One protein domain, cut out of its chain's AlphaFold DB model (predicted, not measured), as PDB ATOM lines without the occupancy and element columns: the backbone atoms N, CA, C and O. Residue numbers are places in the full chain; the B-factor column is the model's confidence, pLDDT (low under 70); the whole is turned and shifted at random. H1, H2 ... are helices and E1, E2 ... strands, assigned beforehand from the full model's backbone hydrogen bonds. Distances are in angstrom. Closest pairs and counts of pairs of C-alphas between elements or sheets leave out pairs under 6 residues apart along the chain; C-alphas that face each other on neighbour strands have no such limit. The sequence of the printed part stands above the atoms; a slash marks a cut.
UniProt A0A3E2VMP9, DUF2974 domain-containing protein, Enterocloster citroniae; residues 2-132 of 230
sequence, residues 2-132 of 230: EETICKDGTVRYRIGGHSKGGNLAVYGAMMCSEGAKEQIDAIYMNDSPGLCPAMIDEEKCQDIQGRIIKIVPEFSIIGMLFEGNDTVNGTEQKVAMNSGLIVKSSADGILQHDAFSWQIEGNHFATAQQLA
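This is residues 2 to 132 of the 230 residues of the protein "DUF2974 domain-containing protein" of Enterocloster citroniae (UniProt A0A3E2VMP9). A twisted sheet of five strands, curled like part of a barrel, has the longest helix, H1, packed over one face and running along its strands. The hairpin E1 and E2 makes one edge of the sheet; H2 and H3 only graze the sheet, as does H4, and the turn of the hairpin and the first residue of H4 lie at the two ends of the longest distance in the domain. The printed part has 131 residues, with five named strands and four named helices in the order E1 E2 H1 H2 E3 H3 E4 E5 H4. The sheet has the order E1 E2 E3 E4 E5 and is mixed; the class is mixed, helices and strands, although under half of the residues are in named elements. The whole is compact, with a radius of gyration of the C-alphas of 15.1 A and spans of 43 by 36 by 27 A.

In the sheet, inner strands E3, residues 40 to 46, and E2, residues 11 to 18, are parallel at 11 degrees, with N 44 and O 15 within hydrogen-bond range at 2.8 A. E2 forms an antiparallel hairpin with edge strand E1, residues 2 to 5, where N 4 and O 12 are 2.8 A apart. On the other side of E3 is E4, residues 68 to 73, parallel to it at 23 degrees, with N 69 and O 43 at 2.8 A. Edge strand E5, residues 101 to 103, is parallel to E4 at 25 degrees, with N 103 and O 72 at 2.8 A. The pairing of E4 is staggered: residues 68 to 71 pair with E3 and residues 71 to 73 with E5. H1, residues 20 to 31, is on the sheet at a height of 8.0 A, making two layers, a helix on one face of a sheet. It lies over E2 and only just over E3, on which 3 of its 12 C-alphas fall, and runs along the strands at 14 degrees to E2 on the local plane. Its closest C-alphas to E3 are those of Gly 22 and Met 45, 4.3 A apart. H3, residues 58 to 65, touches residues 29 to 31 of H1 at a steep tilt of 66 degrees, opposite ways; the closest C-alphas are those of Met 30 and Lys 60, 5.4 A apart. H2, residues 34 to 38, is close to H1 but not clearly touching, with the C-alphas of Ala 29 and Lys 37 closest at 6.4 A. H4, residues 109 to 113, is apart from H1, H2 and H3; its closest C-alpha to E4 is that of Gln 112, 6.0 A from that of Pro 73. Two strand-helix-strand units, each with parallel neighbour strands joined through helices, have right-handed crossovers: E2, H1 H2, E3 and E3, H3, E4. Every O i to N i+4 pair is within hydrogen-bond range in H1 and H2, against 3 of 4 in H3 and 0 of 1 in H4, where 2 of 2 O i to N i+3 pairs are within range.

E2 measures 23.4 A from first to last C-alpha, E3 16.8 A, E4 16.7 A, E1 10.3 A and E5 6.2 A. H1 measures 16.9 A, H3 9.9 A, H4 8.3 A and H2 6.1 A. E1 begins at C-alpha 2 (327.576, 355.819, 263.612), H1 at C-alpha 20 (342.237, 359.544, 252.835), and H4 ends at C-alpha 113 (348.768, 351.922, 258.856).

The two C-alphas farthest apart are those of Asp 8 and Gly 109, at 45.7 A. The printed part has no cut. The links E3 to H3, 11 residues, and E4 to E5, 27 residues, are long. Residues 114 to 132 also hold no named element; within them residues 120 to 121 pair with residues 124 to 125, antiparallel. The mean pLDDT of the printed part is 82.6, and residue 7 and residues 83 to 100 are under 70.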
ATOM      1  N   GLU A   2     328.343 356.476 262.556       74.69
ATOM      2  CA  GLU A   2     327.576 355.819 263.612       74.69
ATOM      3  C   GLU A   2     326.543 356.812 264.142       74.69
ATOM      4  O   GLU A   2     326.840 358.000 264.283       74.69
ATOM      5  N   GLU A   3     325.340 356.320 264.411       74.38
ATOM      6  CA  GLU A   3     324.209 357.102 264.890       74.38
ATOM      7  C   GLU A   3     323.901 356.725 266.343       74.38
ATOM      8  O   GLU A   3     323.811 355.546 266.685       74.38
ATOM      9  N   THR A   4     323.738 357.718 267.214       78.06
ATOM     10  CA  THR A   4     323.264 357.528 268.590       78.06
ATOM     11  C   THR A   4     322.005 358.359 268.810       78.06
ATOM     12  O   THR A   4     322.013 359.568 268.592       78.06
ATOM     13  N   ILE A   5     320.931 357.724 269.282       75.00
ATOM     14  CA  ILE A   5     319.680 358.407 269.634       75.00
ATOM     15  C   ILE A   5     319.734 358.790 271.117       75.00
ATOM     16  O   ILE A   5     319.806 357.926 271.996       75.00
ATOM     17  N   CYS A   6     319.707 360.089 271.403       74.00
ATOM     18  CA  CYS A   6     319.671 360.632 272.755       74.00
ATOM     19  C   CYS A   6     318.292 360.450 273.408       74.00
ATOM     20  O   CYS A   6     317.273 360.254 272.746       74.00
ATOM     21  N   LYS A   7     318.241 360.543 274.745       69.12
ATOM     22  CA  LYS A   7     316.998 360.381 275.532       69.12
ATOM     23  C   LYS A   7     315.914 361.416 275.202       69.12
ATOM     24  O   LYS A   7     314.748 361.169 275.485       69.12
ATOM     25  N   ASP A   8     316.301 362.554 274.642       79.38
ATOM     26  CA  ASP A   8     315.421 363.630 274.180       79.38
ATOM     27  C   ASP A   8     314.929 363.429 272.729       79.38
ATOM     28  O   ASP A   8     314.179 364.257 272.221       79.38
ATOM     29  N   GLY A   9     315.322 362.331 272.069       75.81
ATOM     30  CA  GLY A   9     314.995 362.036 270.673       75.81
ATOM     31  C   GLY A   9     315.949 362.671 269.658       75.81
ATOM     32  O   GLY A   9     315.779 362.455 268.460       75.81
ATOM     33  N   THR A  10     316.959 363.424 270.110       81.12
ATOM     34  CA  THR A  10     317.964 364.026 269.231       81.12
ATOM     35  C   THR A  10     318.921 362.958 268.709       81.12
ATOM     36  O   THR A  10     319.414 362.121 269.464       81.12
ATOM     37  N   VAL A  11     319.221 363.003 267.414       87.06
ATOM     38  CA  VAL A  11     320.198 362.113 266.783       87.06
ATOM     39  C   VAL A  11     321.578 362.765 266.805       87.06
ATOM     40  O   VAL A  11     321.725 363.928 266.423       87.06
ATOM     41  N   ARG A  12     322.587 362.018 267.256       91.56
ATOM     42  CA  ARG A  12     323.993 362.431 267.267       91.56
ATOM     43  C   ARG A  12     324.820 361.509 266.387       91.56
ATOM     44  O   ARG A  12     324.624 360.294 266.400       91.56
ATOM     45  N   TYR A  13     325.764 362.083 265.653       93.75
ATOM     46  CA  TYR A  13     326.594 361.362 264.699       93.75
ATOM     47  C   TYR A  13     328.053 361.342 265.129       93.75
ATOM     48  O   TYR A  13     328.638 362.368 265.480       93.75
ATOM     49  N   ARG A  14     328.672 360.170 265.001       94.94
ATOM     50  CA  ARG A  14     330.127 360.033 264.931       94.94
ATOM     51  C   ARG A  14     330.508 359.740 263.494       94.94
ATOM     52  O   ARG A  14     330.031 358.781 262.877       94.94
ATOM     53  N   ILE A  15     331.359 360.586 262.941       96.12
ATOM     54  CA  ILE A  15     331.867 360.444 261.580       96.12
ATOM     55  C   ILE A  15     333.372 360.266 261.624       96.12
ATOM     56  O   ILE A  15     334.011 360.492 262.643       96.12
ATOM     57  N   GLY A  16     333.945 359.820 260.521       94.81
ATOM     58  CA  GLY A  16     335.374 359.614 260.442       94.81
ATOM     59  C   GLY A  16     335.740 358.722 259.283       94.81
ATOM     60  O   GLY A  16     334.875 358.207 258.568       94.81
ATOM     61  N   GLY A  17     337.036 358.526 259.134       94.62
ATOM     62  CA  GLY A  17     337.578 357.630 258.141       94.62
ATOM     63  C   GLY A  17     339.036 357.322 258.413       94.62
ATOM     64  O   GLY A  17     339.695 357.957 259.236       94.62
ATOM     65  N   HIS A  18     339.512 356.307 257.709       93.31
ATOM     66  CA  HIS A  18     340.903 355.890 257.719       93.31
ATOM     67  C   HIS A  18     341.632 356.439 256.497       93.31
ATOM     68  O   HIS A  18     341.028 356.567 255.425       93.31
ATOM     69  N   SER A  19     342.920 356.753 256.645       90.56
ATOM     70  CA  SER A  19     343.760 357.209 255.540       90.56
ATOM     71  C   SER A  19     343.159 358.460 254.867       90.56
ATOM     72  O   SER A  19     342.835 359.442 255.532       90.56
ATOM     73  N   LYS A  20     342.922 358.446 253.551       89.00
ATOM     74  CA  LYS A  20     342.237 359.544 252.835       89.00
ATOM     75  C   LYS A  20     340.814 359.828 253.353       89.00
ATOM     76  O   LYS A  20     340.321 360.947 253.218       89.00
ATOM     77  N   GLY A  21     340.152 358.833 253.947       92.06
ATOM     78  CA  GLY A  21     338.783 358.947 254.444       92.06
ATOM     79  C   GLY A  21     338.633 359.890 255.638       92.06
ATOM     80  O   GLY A  21     337.584 360.517 255.768       92.06
ATOM     81  N   GLY A  22     339.658 360.036 256.487       91.75
ATOM     82  CA  GLY A  22     339.600 360.987 257.602       91.75
ATOM     83  C   GLY A  22     339.608 362.435 257.119       91.75
ATOM     84  O   GLY A  22     338.802 363.236 257.585       91.75
ATOM     85  N   ASN A  23     340.414 362.746 256.097       88.69
ATOM     86  CA  ASN A  23     340.382 364.058 255.442       88.69
ATOM     87  C   ASN A  23     339.020 364.365 254.825       88.69
ATOM     88  O   ASN A  23     338.505 365.470 254.983       88.69
ATOM     89  N   LEU A  24     338.407 363.379 254.167       92.62
ATOM     90  CA  LEU A  24     337.063 363.536 253.623       92.62
ATOM     91  C   LEU A  24     336.021 363.775 254.727       92.62
ATOM     92  O   LEU A  24     335.115 364.582 254.537       92.62
ATOM     93  N   ALA A  25     336.153 363.110 255.879       94.56
ATOM     94  CA  ALA A  25     335.251 363.299 257.010       94.56
ATOM     95  C   ALA A  25     335.354 364.713 257.604       94.56
ATOM     96  O   ALA A  25     334.323 365.343 257.827       94.56
ATOM     97  N   VAL A  26     336.571 365.231 257.805       92.38
ATOM     98  CA  VAL A  26     336.779 366.607 258.294       92.38
ATOM     99  C   VAL A  26     336.270 367.625 257.282       92.38
ATOM    100  O   VAL A  26     335.502 368.512 257.648       92.38
ATOM    101  N   TYR A  27     336.633 367.476 256.006       92.69
ATOM    102  CA  TYR A  27     336.161 368.378 254.957       92.69
ATOM    103  C   TYR A  27     334.630 368.369 254.852       92.69
ATOM    104  O   TYR A  27     334.002 369.422 254.796       92.69
ATOM    105  N   GLY A  28     334.010 367.187 254.890       94.06
ATOM    106  CA  GLY A  28     332.555 367.051 254.894       94.06
ATOM    107  C   GLY A  28     331.908 367.763 256.082       94.06
ATOM    108  O   GLY A  28     330.967 368.525 255.885       94.06
ATOM    109  N   ALA A  29     332.448 367.578 257.290       94.25
ATOM    110  CA  ALA A  29     331.958 368.234 258.503       94.25
ATOM    111  C   ALA A  29     332.058 369.763 258.426       94.25
ATOM    112  O   ALA A  29     331.120 370.466 258.793       94.25
ATOM    113  N   MET A  30     333.180 370.270 257.911       93.31
ATOM    114  CA  MET A  30     333.421 371.701 257.730       93.31
ATOM    115  C   MET A  30     332.384 372.322 256.787       93.31
ATOM    116  O   MET A  30     331.940 373.445 257.006       93.31
ATOM    117  N   MET A  31     331.956 371.575 255.765       94.56
ATOM    118  CA  MET A  31     331.013 372.034 254.742       94.56
ATOM    119  C   MET A  31     329.535 371.777 255.081       94.56
ATOM    120  O   MET A  31     328.658 372.183 254.316       94.56
ATOM    121  N   CYS A  32     329.231 371.114 256.200       94.31
ATOM    122  CA  CYS A  32     327.857 370.917 256.661       94.31
ATOM    123  C   CYS A  32     327.187 372.246 257.056       94.31
ATOM    124  O   CYS A  32     327.845 373.209 257.440       94.31
ATOM    125  N   SER A  33     325.851 372.285 257.005       94.31
ATOM    126  CA  SER A  33     325.083 373.376 257.614       94.31
ATOM    127  C   SER A  33     325.245 373.370 259.136       94.31
ATOM    128  O   SER A  33     325.483 372.313 259.720       94.31
ATOM    129  N   GLU A  34     325.037 374.514 259.791       91.31
ATOM    130  CA  GLU A  34     325.173 374.634 261.254       91.31
ATOM    131  C   GLU A  34     324.352 373.592 262.025       91.31
ATOM    132  O   GLU A  34     324.894 372.877 262.862       91.31
ATOM    133  N   GLY A  35     323.081 373.388 261.663       91.44
ATOM    134  CA  GLY A  35     322.248 372.371 262.316       91.44
ATOM    135  C   GLY A  35     322.776 370.938 262.154       91.44
ATOM    136  O   GLY A  35     322.651 370.129 263.068       91.44
ATOM    137  N   ALA A  36     323.406 370.616 261.019       91.25
ATOM    138  CA  ALA A  36     324.044 369.314 260.825       91.25
ATOM    139  C   ALA A  36     325.370 369.220 261.594       91.25
ATOM    140  O   ALA A  36     325.638 368.193 262.216       91.25
ATOM    141  N   LYS A  37     326.172 370.296 261.612       92.38
ATOM    142  CA  LYS A  37     327.387 370.375 262.429       92.38
ATOM    143  C   LYS A  37     327.054 370.147 263.898       92.38
ATOM    144  O   LYS A  37     327.735 369.357 264.534       92.38
ATOM    145  N   GLU A  38     326.017 370.775 264.448       91.06
ATOM    146  CA  GLU A  38     325.610 370.631 265.855       91.06
ATOM    147  C   GLU A  38     325.309 369.183 266.266       91.06
ATOM    148  O   GLU A  38     325.525 368.826 267.425       91.06
ATOM    149  N   GLN A  39     324.859 368.340 265.332       93.44
ATOM    150  CA  GLN A  39     324.588 366.917 265.567       93.44
ATOM    151  C   GLN A  39     325.849 366.043 265.546       93.44
ATOM    152  O   GLN A  39     325.786 364.882 265.945       93.44
ATOM    153  N   ILE A  40     326.994 366.559 265.095       94.50
ATOM    154  CA  ILE A  40     328.257 365.815 265.077       94.50
ATOM    155  C   ILE A  40     328.891 365.867 266.471       94.50
ATOM    156  O   ILE A  40     329.232 366.942 266.971       94.50
ATOM    157  N   ASP A  41     329.075 364.695 267.075       93.56
ATOM    158  CA  ASP A  41     329.762 364.514 268.360       93.56
ATOM    159  C   ASP A  41     331.276 364.433 268.197       93.56
ATOM    160  O   ASP A  41     332.019 365.028 268.973       93.56
ATOM    161  N   ALA A  42     331.726 363.664 267.208       92.94
ATOM    162  CA  ALA A  42     333.136 363.371 267.000       92.94
ATOM    163  C   ALA A  42     333.443 363.115 265.524       92.94
ATOM    164  O   ALA A  42     332.623 362.555 264.787       92.94
ATOM    165  N   ILE A  43     334.652 363.501 265.124       94.31
ATOM    166  CA  ILE A  43     335.199 363.347 263.779       94.31
ATOM    167  C   ILE A  43     336.523 362.591 263.897       94.31
ATOM    168  O   ILE A  43     337.535 363.166 264.286       94.31
ATOM    169  N   TYR A  44     336.525 361.300 263.576       93.62
ATOM    170  CA  TYR A  44     337.708 360.450 263.686       93.62
ATOM    171  C   TYR A  44     338.591 360.536 262.437       93.62
ATOM    172  O   TYR A  44     338.176 360.180 261.330       93.62
ATOM    173  N   MET A  45     339.833 360.963 262.635       92.12
ATOM    174  CA  MET A  45     340.916 360.932 261.658       92.12
ATOM    175  C   MET A  45     341.859 359.777 262.002       92.12
ATOM    176  O   MET A  45     342.802 359.942 262.777       92.12
ATOM    177  N   ASN A  46     341.597 358.596 261.441       94.25
ATOM    178  CA  ASN A  46     342.382 357.395 261.720       94.25
ATOM    179  C   ASN A  46     343.552 357.313 260.733       94.25
ATOM    180  O   ASN A  46     343.342 357.105 259.538       94.25
ATOM    181  N   ASP A  47     344.769 357.531 261.224       92.38
ATOM    182  CA  ASP A  47     346.028 357.590 260.474       92.38
ATOM    183  C   ASP A  47     345.879 358.334 259.142       92.38
ATOM    184  O   ASP A  47     346.216 357.861 258.057       92.38
ATOM    185  N   SER A  48     345.218 359.487 259.241       89.00
ATOM    186  CA  SER A  48     344.831 360.319 258.110       89.00
ATOM    187  C   SER A  48     345.786 361.503 258.012       89.00
ATOM    188  O   SER A  48     346.044 362.128 259.049       89.00
ATOM    189  N   PRO A  49     346.298 361.827 256.811       85.44
ATOM    190  CA  PRO A  49     347.137 363.008 256.630       85.44
ATOM    191  C   PRO A  49     346.374 364.270 257.047       85.44
ATOM    192  O   PRO A  49     345.150 364.246 257.109       85.44
ATOM    193  N   GLY A  50     347.074 365.363 257.328       79.25
ATOM    194  CA  GLY A  50     346.467 366.673 257.533       79.25
ATOM    195  C   GLY A  50     345.764 367.193 256.273       79.25
ATOM    196  O   GLY A  50     345.953 366.688 255.155       79.25
ATOM    197  N   LEU A  51     344.933 368.221 256.448       78.50
ATOM    198  CA  LEU A  51     344.336 368.950 255.332       78.50
ATOM    199  C   LEU A  51     345.350 369.941 254.754       78.50
ATOM    200  O   LEU A  51     346.075 370.613 255.480       78.50
ATOM    201  N   CYS A  52     345.372 370.069 253.426       73.44
ATOM    202  CA  CYS A  52     346.149 371.118 252.771       73.44
ATOM    203  C   CYS A  52     345.637 372.495 253.238       73.44
ATOM    204  O   CYS A  52     344.430 372.719 253.127       73.44
ATOM    205  N   PRO A  53     346.501 373.435 253.670       72.44
ATOM    206  CA  PRO A  53     346.068 374.750 254.152       72.44
ATOM    207  C   PRO A  53     345.165 375.509 253.173       72.44
ATOM    208  O   PRO A  53     344.219 376.164 253.585       72.44
ATOM    209  N   ALA A  54     345.387 375.348 251.862       74.06
ATOM    210  CA  ALA A  54     344.558 375.964 250.822       74.06
ATOM    211  C   ALA A  54     343.098 375.462 250.793       74.06
ATOM    212  O   ALA A  54     342.255 376.077 250.146       74.06
ATOM    213  N   MET A  55     342.805 374.339 251.455       75.75
ATOM    214  CA  MET A  55     341.470 373.741 251.552       75.75
ATOM    215  C   MET A  55     340.772 374.063 252.876       75.75
ATOM    216  O   MET A  55     339.613 373.687 253.034       75.75
ATOM    217  N   ILE A  56     341.465 374.696 253.827       83.38
ATOM    218  CA  ILE A  56     340.940 374.978 255.163       83.38
ATOM    219  C   ILE A  56     340.231 376.333 255.142       83.38
ATOM    220  O   ILE A  56     340.835 377.365 254.865       83.38
ATOM    221  N   ASP A  57     338.941 376.314 255.457       86.81
ATOM    222  CA  ASP A  57     338.180 377.509 255.811       86.81
ATOM    223  C   ASP A  57     338.320 377.704 257.325       86.81
ATOM    224  O   ASP A  57     337.792 376.903 258.096       86.81
ATOM    225  N   GLU A  58     339.104 378.698 257.756       84.44
ATOM    226  CA  GLU A  58     339.483 378.865 259.168       84.44
ATOM    227  C   GLU A  58     338.273 379.023 260.093       84.44
ATOM    228  O   GLU A  58     338.245 378.411 261.160       84.44
ATOM    229  N   GLU A  59     337.255 379.781 259.675       86.94
ATOM    230  CA  GLU A  59     336.035 380.005 260.459       86.94
ATOM    231  C   GLU A  59     335.276 378.686 260.636       86.94
ATOM    232  O   GLU A  59     335.017 378.245 261.755       86.94
ATOM    233  N   LYS A  60     335.018 377.975 259.532       87.62
ATOM    234  CA  LYS A  60     334.295 376.695 259.592       87.62
ATOM    235  C   LYS A  60     335.094 375.587 260.272       87.62
ATOM    236  O   LYS A  60     334.508 374.650 260.812       87.62
ATOM    237  N   CYS A  61     336.422 375.650 260.210       85.81
ATOM    238  CA  CYS A  61     337.301 374.707 260.886       85.81
ATOM    239  C   CYS A  61     337.228 374.899 262.406       85.81
ATOM    240  O   CYS A  61     337.093 373.912 263.132       85.81
ATOM    241  N   GLN A  62     337.224 376.150 262.885       86.44
ATOM    242  CA  GLN A  62     337.084 376.467 264.311       86.44
ATOM    243  C   GLN A  62     335.806 375.861 264.910       86.44
ATOM    244  O   GLN A  62     335.864 375.288 266.000       86.44
ATOM    245  N   ASP A  63     334.689 375.866 264.171       88.94
ATOM    246  CA  ASP A  63     333.422 375.260 264.616       88.94
ATOM    247  C   ASP A  63     333.540 373.763 264.938       88.94
ATOM    248  O   ASP A  63     332.799 373.223 265.766       88.94
ATOM    249  N   ILE A  64     334.428 373.043 264.248       89.69
ATOM    250  CA  ILE A  64     334.535 371.580 264.339       89.69
ATOM    251  C   ILE A  64     335.799 371.108 265.059       89.69
ATOM    252  O   ILE A  64     335.845 369.958 265.494       89.69
ATOM    253  N   GLN A  65     336.795 371.976 265.244       87.31
ATOM    254  CA  GLN A  65     338.126 371.632 265.748       87.31
ATOM    255  C   GLN A  65     338.104 370.933 267.115       87.31
ATOM    256  O   GLN A  65     338.905 370.038 267.379       87.31
ATOM    257  N   GLY A  66     337.172 371.305 267.998       87.69
ATOM    258  CA  GLY A  66     336.995 370.679 269.316       87.69
ATOM    259  C   GLY A  66     336.450 369.243 269.280       87.69
ATOM    260  O   GLY A  66     336.404 368.584 270.314       87.69
ATOM    261  N   ARG A  67     336.025 368.758 268.108       90.38
ATOM    262  CA  ARG A  67     335.408 367.436 267.899       90.38
ATOM    263  C   ARG A  67     336.267 366.501 267.055       90.38
ATOM    264  O   ARG A  67     335.897 365.342 266.868       90.38
ATOM    265  N   ILE A  68     337.386 366.990 266.528       90.31
ATOM    266  CA  ILE A  68     338.318 366.182 265.744       90.31
ATOM    267  C   ILE A  68     339.144 365.316 266.699       90.31
ATOM    268  O   ILE A  68     339.773 365.813 267.633       90.31
ATOM    269  N   ILE A  69     339.127 364.008 266.449       91.12
ATOM    270  CA  ILE A  69     339.891 363.002 267.181       91.12
ATOM    271  C   ILE A  69     340.850 362.349 266.204       91.12
ATOM    272  O   ILE A  69     340.433 361.633 265.293       91.12
ATOM    273  N   LYS A  70     342.144 362.589 266.397       90.25
ATOM    274  CA  LYS A  70     343.188 362.031 265.542       90.25
ATOM    275  C   LYS A  70     343.817 360.828 266.221       90.25
ATOM    276  O   LYS A  70     344.340 360.949 267.322       90.25
ATOM    277  N   ILE A  71     343.767 359.677 265.562       93.06
ATOM    278  CA  ILE A  71     344.332 358.425 266.072       93.06
ATOM    279  C   ILE A  71     345.407 357.973 265.101       93.06
ATOM    280  O   ILE A  71     345.130 357.856 263.912       93.06
ATOM    281  N   VAL A  72     346.619 357.727 265.580       92.75
ATOM    282  CA  VAL A  72     347.755 357.314 264.750       92.75
ATOM    283  C   VAL A  72     348.497 356.150 265.403       92.75
ATOM    284  O   VAL A  72     348.562 356.096 266.630       92.75
ATOM    285  N   PRO A  73     349.067 355.212 264.635       93.44
ATOM    286  CA  PRO A  73     349.948 354.198 265.197       93.44
ATOM    287  C   PRO A  73     351.292 354.792 265.653       93.44
ATOM    288  O   PRO A  73     351.673 355.889 265.242       93.44
ATOM    289  N   GLU A  74     352.048 354.040 266.459       90.25
ATOM    290  CA  GLU A  74     353.416 354.393 266.878       90.25
ATOM    291  C   GLU A  74     354.316 354.744 265.685       90.25
ATOM    292  O   GLU A  74     355.046 355.737 265.714       90.25
ATOM    293  N   PHE A  75     354.249 353.963 264.607       88.19
ATOM    294  CA  PHE A  75     354.888 354.274 263.339       88.19
ATOM    295  C   PHE A  75     353.855 354.824 262.349       88.19
ATOM    296  O   PHE A  75     353.271 354.096 261.551       88.19
ATOM    297  N   SER A  76     353.649 356.139 262.393       88.19
ATOM    298  CA  SER A  76     352.743 356.857 261.497       88.19
ATOM    299  C   SER A  76     353.516 357.812 260.598       88.19
ATOM    300  O   SER A  76     354.027 358.829 261.062       88.19
ATOM    301  N   ILE A  77     353.554 357.510 259.302       84.19
ATOM    302  CA  ILE A  77     354.033 358.445 258.271       84.19
ATOM    303  C   ILE A  77     352.841 359.153 257.633       84.19
ATOM    304  O   ILE A  77     352.837 360.371 257.509       84.19
ATOM    305  N   ILE A  78     351.803 358.396 257.270       85.25
ATOM    306  CA  ILE A  78     350.636 358.900 256.537       85.25
ATOM    307  C   ILE A  78     349.868 359.905 257.377       85.25
ATOM    308  O   ILE A  78     349.624 361.016 256.913       85.25
ATOM    309  N   GLY A  79     349.561 359.550 258.623       86.12
ATOM    310  CA  GLY A  79     348.893 360.420 259.574       86.12
ATOM    311  C   GLY A  79     349.664 361.694 259.880       86.12
ATOM    312  O   GLY A  79     349.080 362.643 260.383       86.12
ATOM    313  N   MET A  80     350.956 361.742 259.571       82.06
ATOM    314  CA  MET A  80     351.830 362.871 259.879       82.06
ATOM    315  C   MET A  80     352.116 363.761 258.665       82.06
ATOM    316  O   MET A  80     352.678 364.842 258.819       82.06
ATOM    317  N   LEU A  81     351.721 363.344 257.456       79.06
ATOM    318  CA  LEU A  81     351.838 364.180 256.262       79.06
ATOM    319  C   LEU A  81     350.924 365.399 256.378       79.06
ATOM    320  O   LEU A  81     349.769 365.257 256.761       79.06
ATOM    321  N   PHE A  82     351.410 366.569 255.958       73.19
ATOM    322  CA  PHE A  82     350.655 367.831 255.955       73.19
ATOM    323  C   PHE A  82     350.135 368.277 257.333       73.19
ATOM    324  O   PHE A  82     349.260 369.138 257.398       73.19
ATOM    325  N   GLU A  83     350.664 367.723 258.424       67.88
ATOM    326  CA  GLU A  83     350.466 368.302 259.750       67.88
ATOM    327  C   GLU A  83     351.220 369.633 259.799       67.88
ATOM    328  O   GLU A  83     352.427 369.680 259.553       67.88
ATOM    329  N   GLY A  84     350.502 370.725 260.065       55.47
ATOM    330  CA  GLY A  84     351.125 372.022 260.306       55.47
ATOM    331  C   GLY A  84     352.057 371.970 261.520       55.47
ATOM    332  O   GLY A  84     351.927 371.112 262.396       55.47
ATOM    333  N   ASN A  85     352.994 372.912 261.591       45.47
ATOM    334  CA  ASN A  85     353.882 373.076 262.742       45.47
ATOM    335  C   ASN A  85     353.132 373.749 263.901       45.47
ATOM    336  O   ASN A  85     353.462 374.869 264.287       45.47
ATOM    337  N   ASP A  86     352.118 373.087 264.452       39.06
ATOM    338  CA  ASP A  86     351.413 373.590 265.625       39.06
ATOM    339  C   ASP A  86     352.097 373.071 266.889       39.06
ATOM    340  O   ASP A  86     351.962 371.920 267.301       39.06
ATOM    341  N   THR A  87     352.861 373.956 267.527       34.66
ATOM    342  CA  THR A  87     353.308 373.796 268.913       34.66
ATOM    343  C   THR A  87     352.088 373.652 269.823       34.66
ATOM    344  O   THR A  87     351.442 374.641 270.167       34.66
ATOM    345  N   VAL A  88     351.788 372.432 270.268       35.12
ATOM    346  CA  VAL A  88     350.826 372.209 271.353       35.12
ATOM    347  C   VAL A  88     351.572 372.208 272.682       35.12
ATOM    348  O   VAL A  88     352.457 371.396 272.923       35.12
ATOM    349  N   ASN A  89     351.211 373.139 273.567       28.41
ATOM    350  CA  ASN A  89     351.659 373.187 274.965       28.41
ATOM    351  C   ASN A  89     353.186 373.224 275.183       28.41
ATOM    352  O   ASN A  89     353.703 372.571 276.088       28.41
ATOM    353  N   GLY A  90     353.928 373.990 274.372       30.77
ATOM    354  CA  GLY A  90     355.360 374.252 274.607       30.77
ATOM    355  C   GLY A  90     356.262 373.011 274.558       30.77
ATOM    356  O   GLY A  90     357.422 373.080 274.955       30.77
ATOM    357  N   THR A  91     355.737 371.888 274.075       31.45
ATOM    358  CA  THR A  91     356.478 370.669 273.770       31.45
ATOM    359  C   THR A  91     356.322 370.417 272.277       31.45
ATOM    360  O   THR A  91     355.216 370.455 271.746       31.45
ATOM    361  N   GLU A  92     357.438 370.225 271.574       41.12
ATOM    362  CA  GLU A  92     357.461 369.886 270.148       41.12
ATOM    363  C   GLU A  92     356.928 368.454 269.953       41.12
ATOM    364  O   GLU A  92     357.678 367.512 269.716       41.12
ATOM    365  N   GLN A  93     355.620 368.258 270.112       40.91
ATOM    366  CA  GLN A  93     354.930 367.035 269.720       40.91
ATOM    367  C   GLN A  93     353.971 367.362 268.577       40.91
ATOM    368  O   GLN A  93     352.922 367.968 268.776       40.91
ATOM    369  N   LYS A  94     354.338 366.935 267.365       51.97
ATOM    370  CA  LYS A  94     353.455 366.891 266.201       51.97
ATOM    371  C   LYS A  94     352.382 365.830 266.411       51.97
ATOM    372  O   LYS A  94     352.529 364.709 265.943       51.97
ATOM    373  N   VAL A  95     351.328 366.173 267.138       52.06
ATOM    374  CA  VAL A  95     350.016 365.530 267.028       52.06
ATOM    375  C   VAL A  95     348.980 366.569 267.454       52.06
ATOM    376  O   VAL A  95     348.634 366.658 268.633       52.06
ATOM    377  N   ALA A  96     348.498 367.400 266.530       45.53
ATOM    378  CA  ALA A  96     347.577 368.466 266.901       45.53
ATOM    379  C   ALA A  96     346.533 368.753 265.825       45.53
ATOM    380  O   ALA A  96     346.812 369.431 264.851       45.53
ATOM    381  N   MET A  97     345.289 368.343 266.091       46.47
ATOM    382  CA  MET A  97     344.361 369.264 266.754       46.47
ATOM    383  C   MET A  97     343.549 368.506 267.828       46.47
ATOM    384  O   MET A  97     342.871 367.517 267.564       46.47
ATOM    385  N   ASN A  98     343.696 368.980 269.067       45.41
ATOM    386  CA  ASN A  98     342.917 368.739 270.292       45.41
ATOM    387  C   ASN A  98     342.867 367.350 270.968       45.41
ATOM    388  O   ASN A  98     342.681 367.326 272.184       45.41
ATOM    389  N   SER A  99     343.066 366.211 270.291       54.72
ATOM    390  CA  SER A  99     343.031 364.891 270.974       54.72
ATOM    391  C   SER A  99     343.803 363.778 270.251       54.72
ATOM    392  O   SER A  99     343.267 362.723 269.916       54.72
ATOM    393  N   GLY A 100     345.085 364.023 269.989       69.12
ATOM    394  CA  GLY A 100     345.980 363.029 269.403       69.12
ATOM    395  C   GLY A 100     346.140 361.777 270.266       69.12
ATOM    396  O   GLY A 100     346.702 361.853 271.355       69.12
ATOM    397  N   LEU A 101     345.686 360.623 269.781       88.75
ATOM    398  CA  LEU A 101     345.905 359.312 270.392       88.75
ATOM    399  C   LEU A 101     346.954 358.554 269.581       88.75
ATOM    400  O   LEU A 101     346.727 358.241 268.414       88.75
ATOM    401  N   ILE A 102     348.083 358.231 270.210       91.94
ATOM    402  CA  ILE A 102     349.059 357.304 269.634       91.94
ATOM    403  C   ILE A 102     348.720 355.908 270.143       91.94
ATOM    404  O   ILE A 102     348.642 355.694 271.355       91.94
ATOM    405  N   VAL A 103     348.495 354.966 269.233       94.88
ATOM    406  CA  VAL A 103     348.083 353.596 269.558       94.88
ATOM    407  C   VAL A 103     349.173 352.598 269.202       94.88
ATOM    408  O   VAL A 103     349.879 352.747 268.205       94.88
ATOM    409  N   LYS A 104     349.304 351.564 270.029       95.44
ATOM    410  CA  LYS A 104     350.205 350.447 269.757       95.44
ATOM    411  C   LYS A 104     349.684 349.616 268.598       95.44
ATOM    412  O   LYS A 104     348.473 349.484 268.409       95.44
ATOM    413  N   SER A 105     350.599 348.995 267.865       94.50
ATOM    414  CA  SER A 105     350.266 348.082 266.772       94.50
ATOM    415  C   SER A 105     351.013 346.757 266.910       94.50
ATOM    416  O   SER A 105     352.135 346.703 267.406       94.50
ATOM    417  N   SER A 106     350.383 345.662 266.479       93.62
ATOM    418  CA  SER A 106     351.043 344.362 266.317       93.62
ATOM    419  C   SER A 106     351.823 344.229 265.005       93.62
ATOM    420  O   SER A 106     352.407 343.176 264.765       93.62
ATOM    421  N   ALA A 107     351.767 345.232 264.126       88.81
ATOM    422  CA  ALA A 107     352.489 345.263 262.861       88.81
ATOM    423  C   ALA A 107     353.769 346.108 262.963       88.81
ATOM    424  O   ALA A 107     353.934 346.923 263.871       88.81
ATOM    425  N   ASP A 108     354.662 345.951 261.988       83.62
ATOM    426  CA  ASP A 108     355.931 346.676 261.928       83.62
ATOM    427  C   ASP A 108     355.930 347.750 260.835       83.62
ATOM    428  O   ASP A 108     355.442 347.546 259.718       83.62
ATOM    429  N   GLY A 109     356.544 348.894 261.141       84.44
ATOM    430  CA  GLY A 109     356.773 349.967 260.174       84.44
ATOM    431  C   GLY A 109     355.482 350.460 259.518       84.44
ATOM    432  O   GLY A 109     354.465 350.652 260.179       84.44
ATOM    433  N   ILE A 110     355.505 350.667 258.199       81.94
ATOM    434  CA  ILE A 110     354.350 351.224 257.471       81.94
ATOM    435  C   ILE A 110     353.105 350.320 257.498       81.94
ATOM    436  O   ILE A 110     351.999 350.797 257.255       81.94
ATOM    437  N   LEU A 111     353.253 349.030 257.830       84.31
ATOM    438  CA  LEU A 111     352.117 348.113 257.963       84.31
ATOM    439  C   LEU A 111     351.233 348.451 259.170       84.31
ATOM    440  O   LEU A 111     350.071 348.056 259.191       84.31
ATOM    441  N   GLN A 112     351.734 349.243 260.126       91.06
ATOM    442  CA  GLN A 112     350.919 349.779 261.217       91.06
ATOM    443  C   GLN A 112     349.801 350.712 260.730       91.06
ATOM    444  O   GLN A 112     348.864 350.974 261.483       91.06
ATOM    445  N   HIS A 113     349.861 351.178 259.476       89.88
ATOM    446  CA  HIS A 113     348.768 351.922 258.856       89.88
ATOM    447  C   HIS A 113     347.465 351.120 258.823       89.88
ATOM    448  O   HIS A 113     346.394 351.713 258.864       89.88
ATOM    449  N   ASP A 114     347.519 349.786 258.761       89.44
ATOM    450  CA  ASP A 114     346.315 348.965 258.847       89.44
ATOM    451  C   ASP A 114     345.704 349.060 260.253       89.44
ATOM    452  O   ASP A 114     346.269 348.555 261.225       89.44
ATOM    453  N   ALA A 115     344.523 349.673 260.363       91.56
ATOM    454  CA  ALA A 115     343.822 349.852 261.632       91.56
ATOM    455  C   ALA A 115     343.459 348.526 262.327       91.56
ATOM    456  O   ALA A 115     343.266 348.512 263.541       91.56
ATOM    457  N   PHE A 116     343.412 347.400 261.604       92.62
ATOM    458  CA  PHE A 116     343.212 346.078 262.213       92.62
ATOM    459  C   PHE A 116     344.437 345.568 262.980       92.62
ATOM    460  O   PHE A 116     344.316 344.638 263.776       92.62
ATOM    461  N   SER A 117     345.603 346.179 262.773       93.50
ATOM    462  CA  SER A 117     346.802 345.900 263.563       93.50
ATOM    463  C   SER A 117     346.818 346.632 264.909       93.50
ATOM    464  O   SER A 117     347.671 346.338 265.749       93.50
ATOM    465  N   TRP A 118     345.919 347.600 265.126       96.38
ATOM    466  CA  TRP A 118     345.926 348.441 266.321       96.38
ATOM    467  C   TRP A 118     345.428 347.666 267.532       96.38
ATOM    468  O   TRP A 118     344.375 347.027 267.515       96.38
ATOM    469  N   GLN A 119     346.208 347.725 268.601       97.06
ATOM    470  CA  GLN A 119     345.962 346.938 269.795       97.06
ATOM    471  C   GLN A 119     344.897 347.593 270.672       97.06
ATOM    472  O   GLN A 119     344.832 348.816 270.811       97.06
ATOM    473  N   ILE A 120     344.080 346.757 271.305       96.31
ATOM    474  CA  ILE A 120     343.025 347.170 272.227       96.31
ATOM    475  C   ILE A 120     343.205 346.488 273.584       96.31
ATOM    476  O   ILE A 120     343.586 345.320 273.663       96.31
ATOM    477  N   GLU A 121     342.889 347.213 274.649       94.19
ATOM    478  CA  GLU A 121     342.817 346.724 276.022       94.19
ATOM    479  C   GLU A 121     341.362 346.852 276.499       94.19
ATOM    480  O   GLU A 121     340.874 347.922 276.852       94.19
ATOM    481  N   GLY A 122     340.610 345.749 276.457       93.88
ATOM    482  CA  GLY A 122     339.187 345.756 276.803       93.88
ATOM    483  C   GLY A 122     338.353 346.597 275.830       93.88
ATOM    484  O   GLY A 122     338.056 346.150 274.728       93.88
ATOM    485  N   ASN A 123     337.933 347.789 276.260       92.56
ATOM    486  CA  ASN A 123     337.060 348.695 275.505       92.56
ATOM    487  C   ASN A 123     337.764 349.963 274.981       92.56
ATOM    488  O   ASN A 123     337.083 350.895 274.557       92.56
ATOM    489  N   HIS A 124     339.094 350.032 275.043       91.88
ATOM    490  CA  HIS A 124     339.881 351.175 274.573       91.88
ATOM    491  C   HIS A 124     341.140 350.717 273.830       91.88
ATOM    492  O   HIS A 124     341.533 349.554 273.915       91.88
ATOM    493  N   PHE A 125     341.771 351.623 273.080       95.25
ATOM    494  CA  PHE A 125     343.057 351.344 272.440       95.25
ATOM    495  C   PHE A 125     344.172 351.221 273.478       95.25
ATOM    496  O   PHE A 125     344.229 352.006 274.424       95.25
ATOM    497  N   ALA A 126     345.094 350.290 273.254       95.69
ATOM    498  CA  ALA A 126     346.374 350.293 273.942       95.69
ATOM    499  C   ALA A 126     347.191 351.482 273.414       95.69
ATOM    500  O   ALA A 126     347.501 351.543 272.222       95.69
ATOM    501  N   THR A 127     347.518 352.445 274.273       93.81
ATOM    502  CA  THR A 127     348.174 353.691 273.853       93.81
ATOM    503  C   THR A 127     349.689 353.658 274.044       93.81
ATOM    504  O   THR A 127     350.228 352.913 274.869       93.81
ATOM    505  N   ALA A 128     350.385 354.487 273.270       88.25
ATOM    506  CA  ALA A 128     351.803 354.787 273.422       88.25
ATOM    507  C   ALA A 128     351.996 356.275 273.755       88.25
ATOM    508  O   ALA A 128     351.136 357.106 273.473       88.25
ATOM    509  N   GLN A 129     353.128 356.622 274.374       84.94
ATOM    510  CA  GLN A 129     353.404 358.007 274.791       84.94
ATOM    511  C   GLN A 129     353.966 358.885 273.667       84.94
ATOM    512  O   GLN A 129     353.887 360.109 273.740       84.94
ATOM    513  N   GLN A 130     354.574 358.274 272.651       83.12
ATOM    514  CA  GLN A 130     355.264 358.977 271.577       83.12
ATOM    515  C   GLN A 130     355.310 358.122 270.312       83.12
ATOM    516  O   GLN A 130     355.216 356.897 270.380       83.12
ATOM    517  N   LEU A 131     355.496 358.780 269.167       85.31
ATOM    518  CA  LEU A 131     355.792 358.106 267.907       85.31
ATOM    519  C   LEU A 131     357.161 357.422 267.980       85.31
ATOM    520  O   LEU A 131     358.064 357.857 268.705       85.31
ATOM    521  N   ALA A 132     357.339 356.392 267.162       84.31
ATOM    522  CA  ALA A 132     358.632 355.783 266.916       84.31
ATOM    523  C   ALA A 132     359.621 356.841 266.395       84.31
ATOM    524  O   ALA A 132     359.294 357.633 265.511       84.31
TER     525      ALA A 132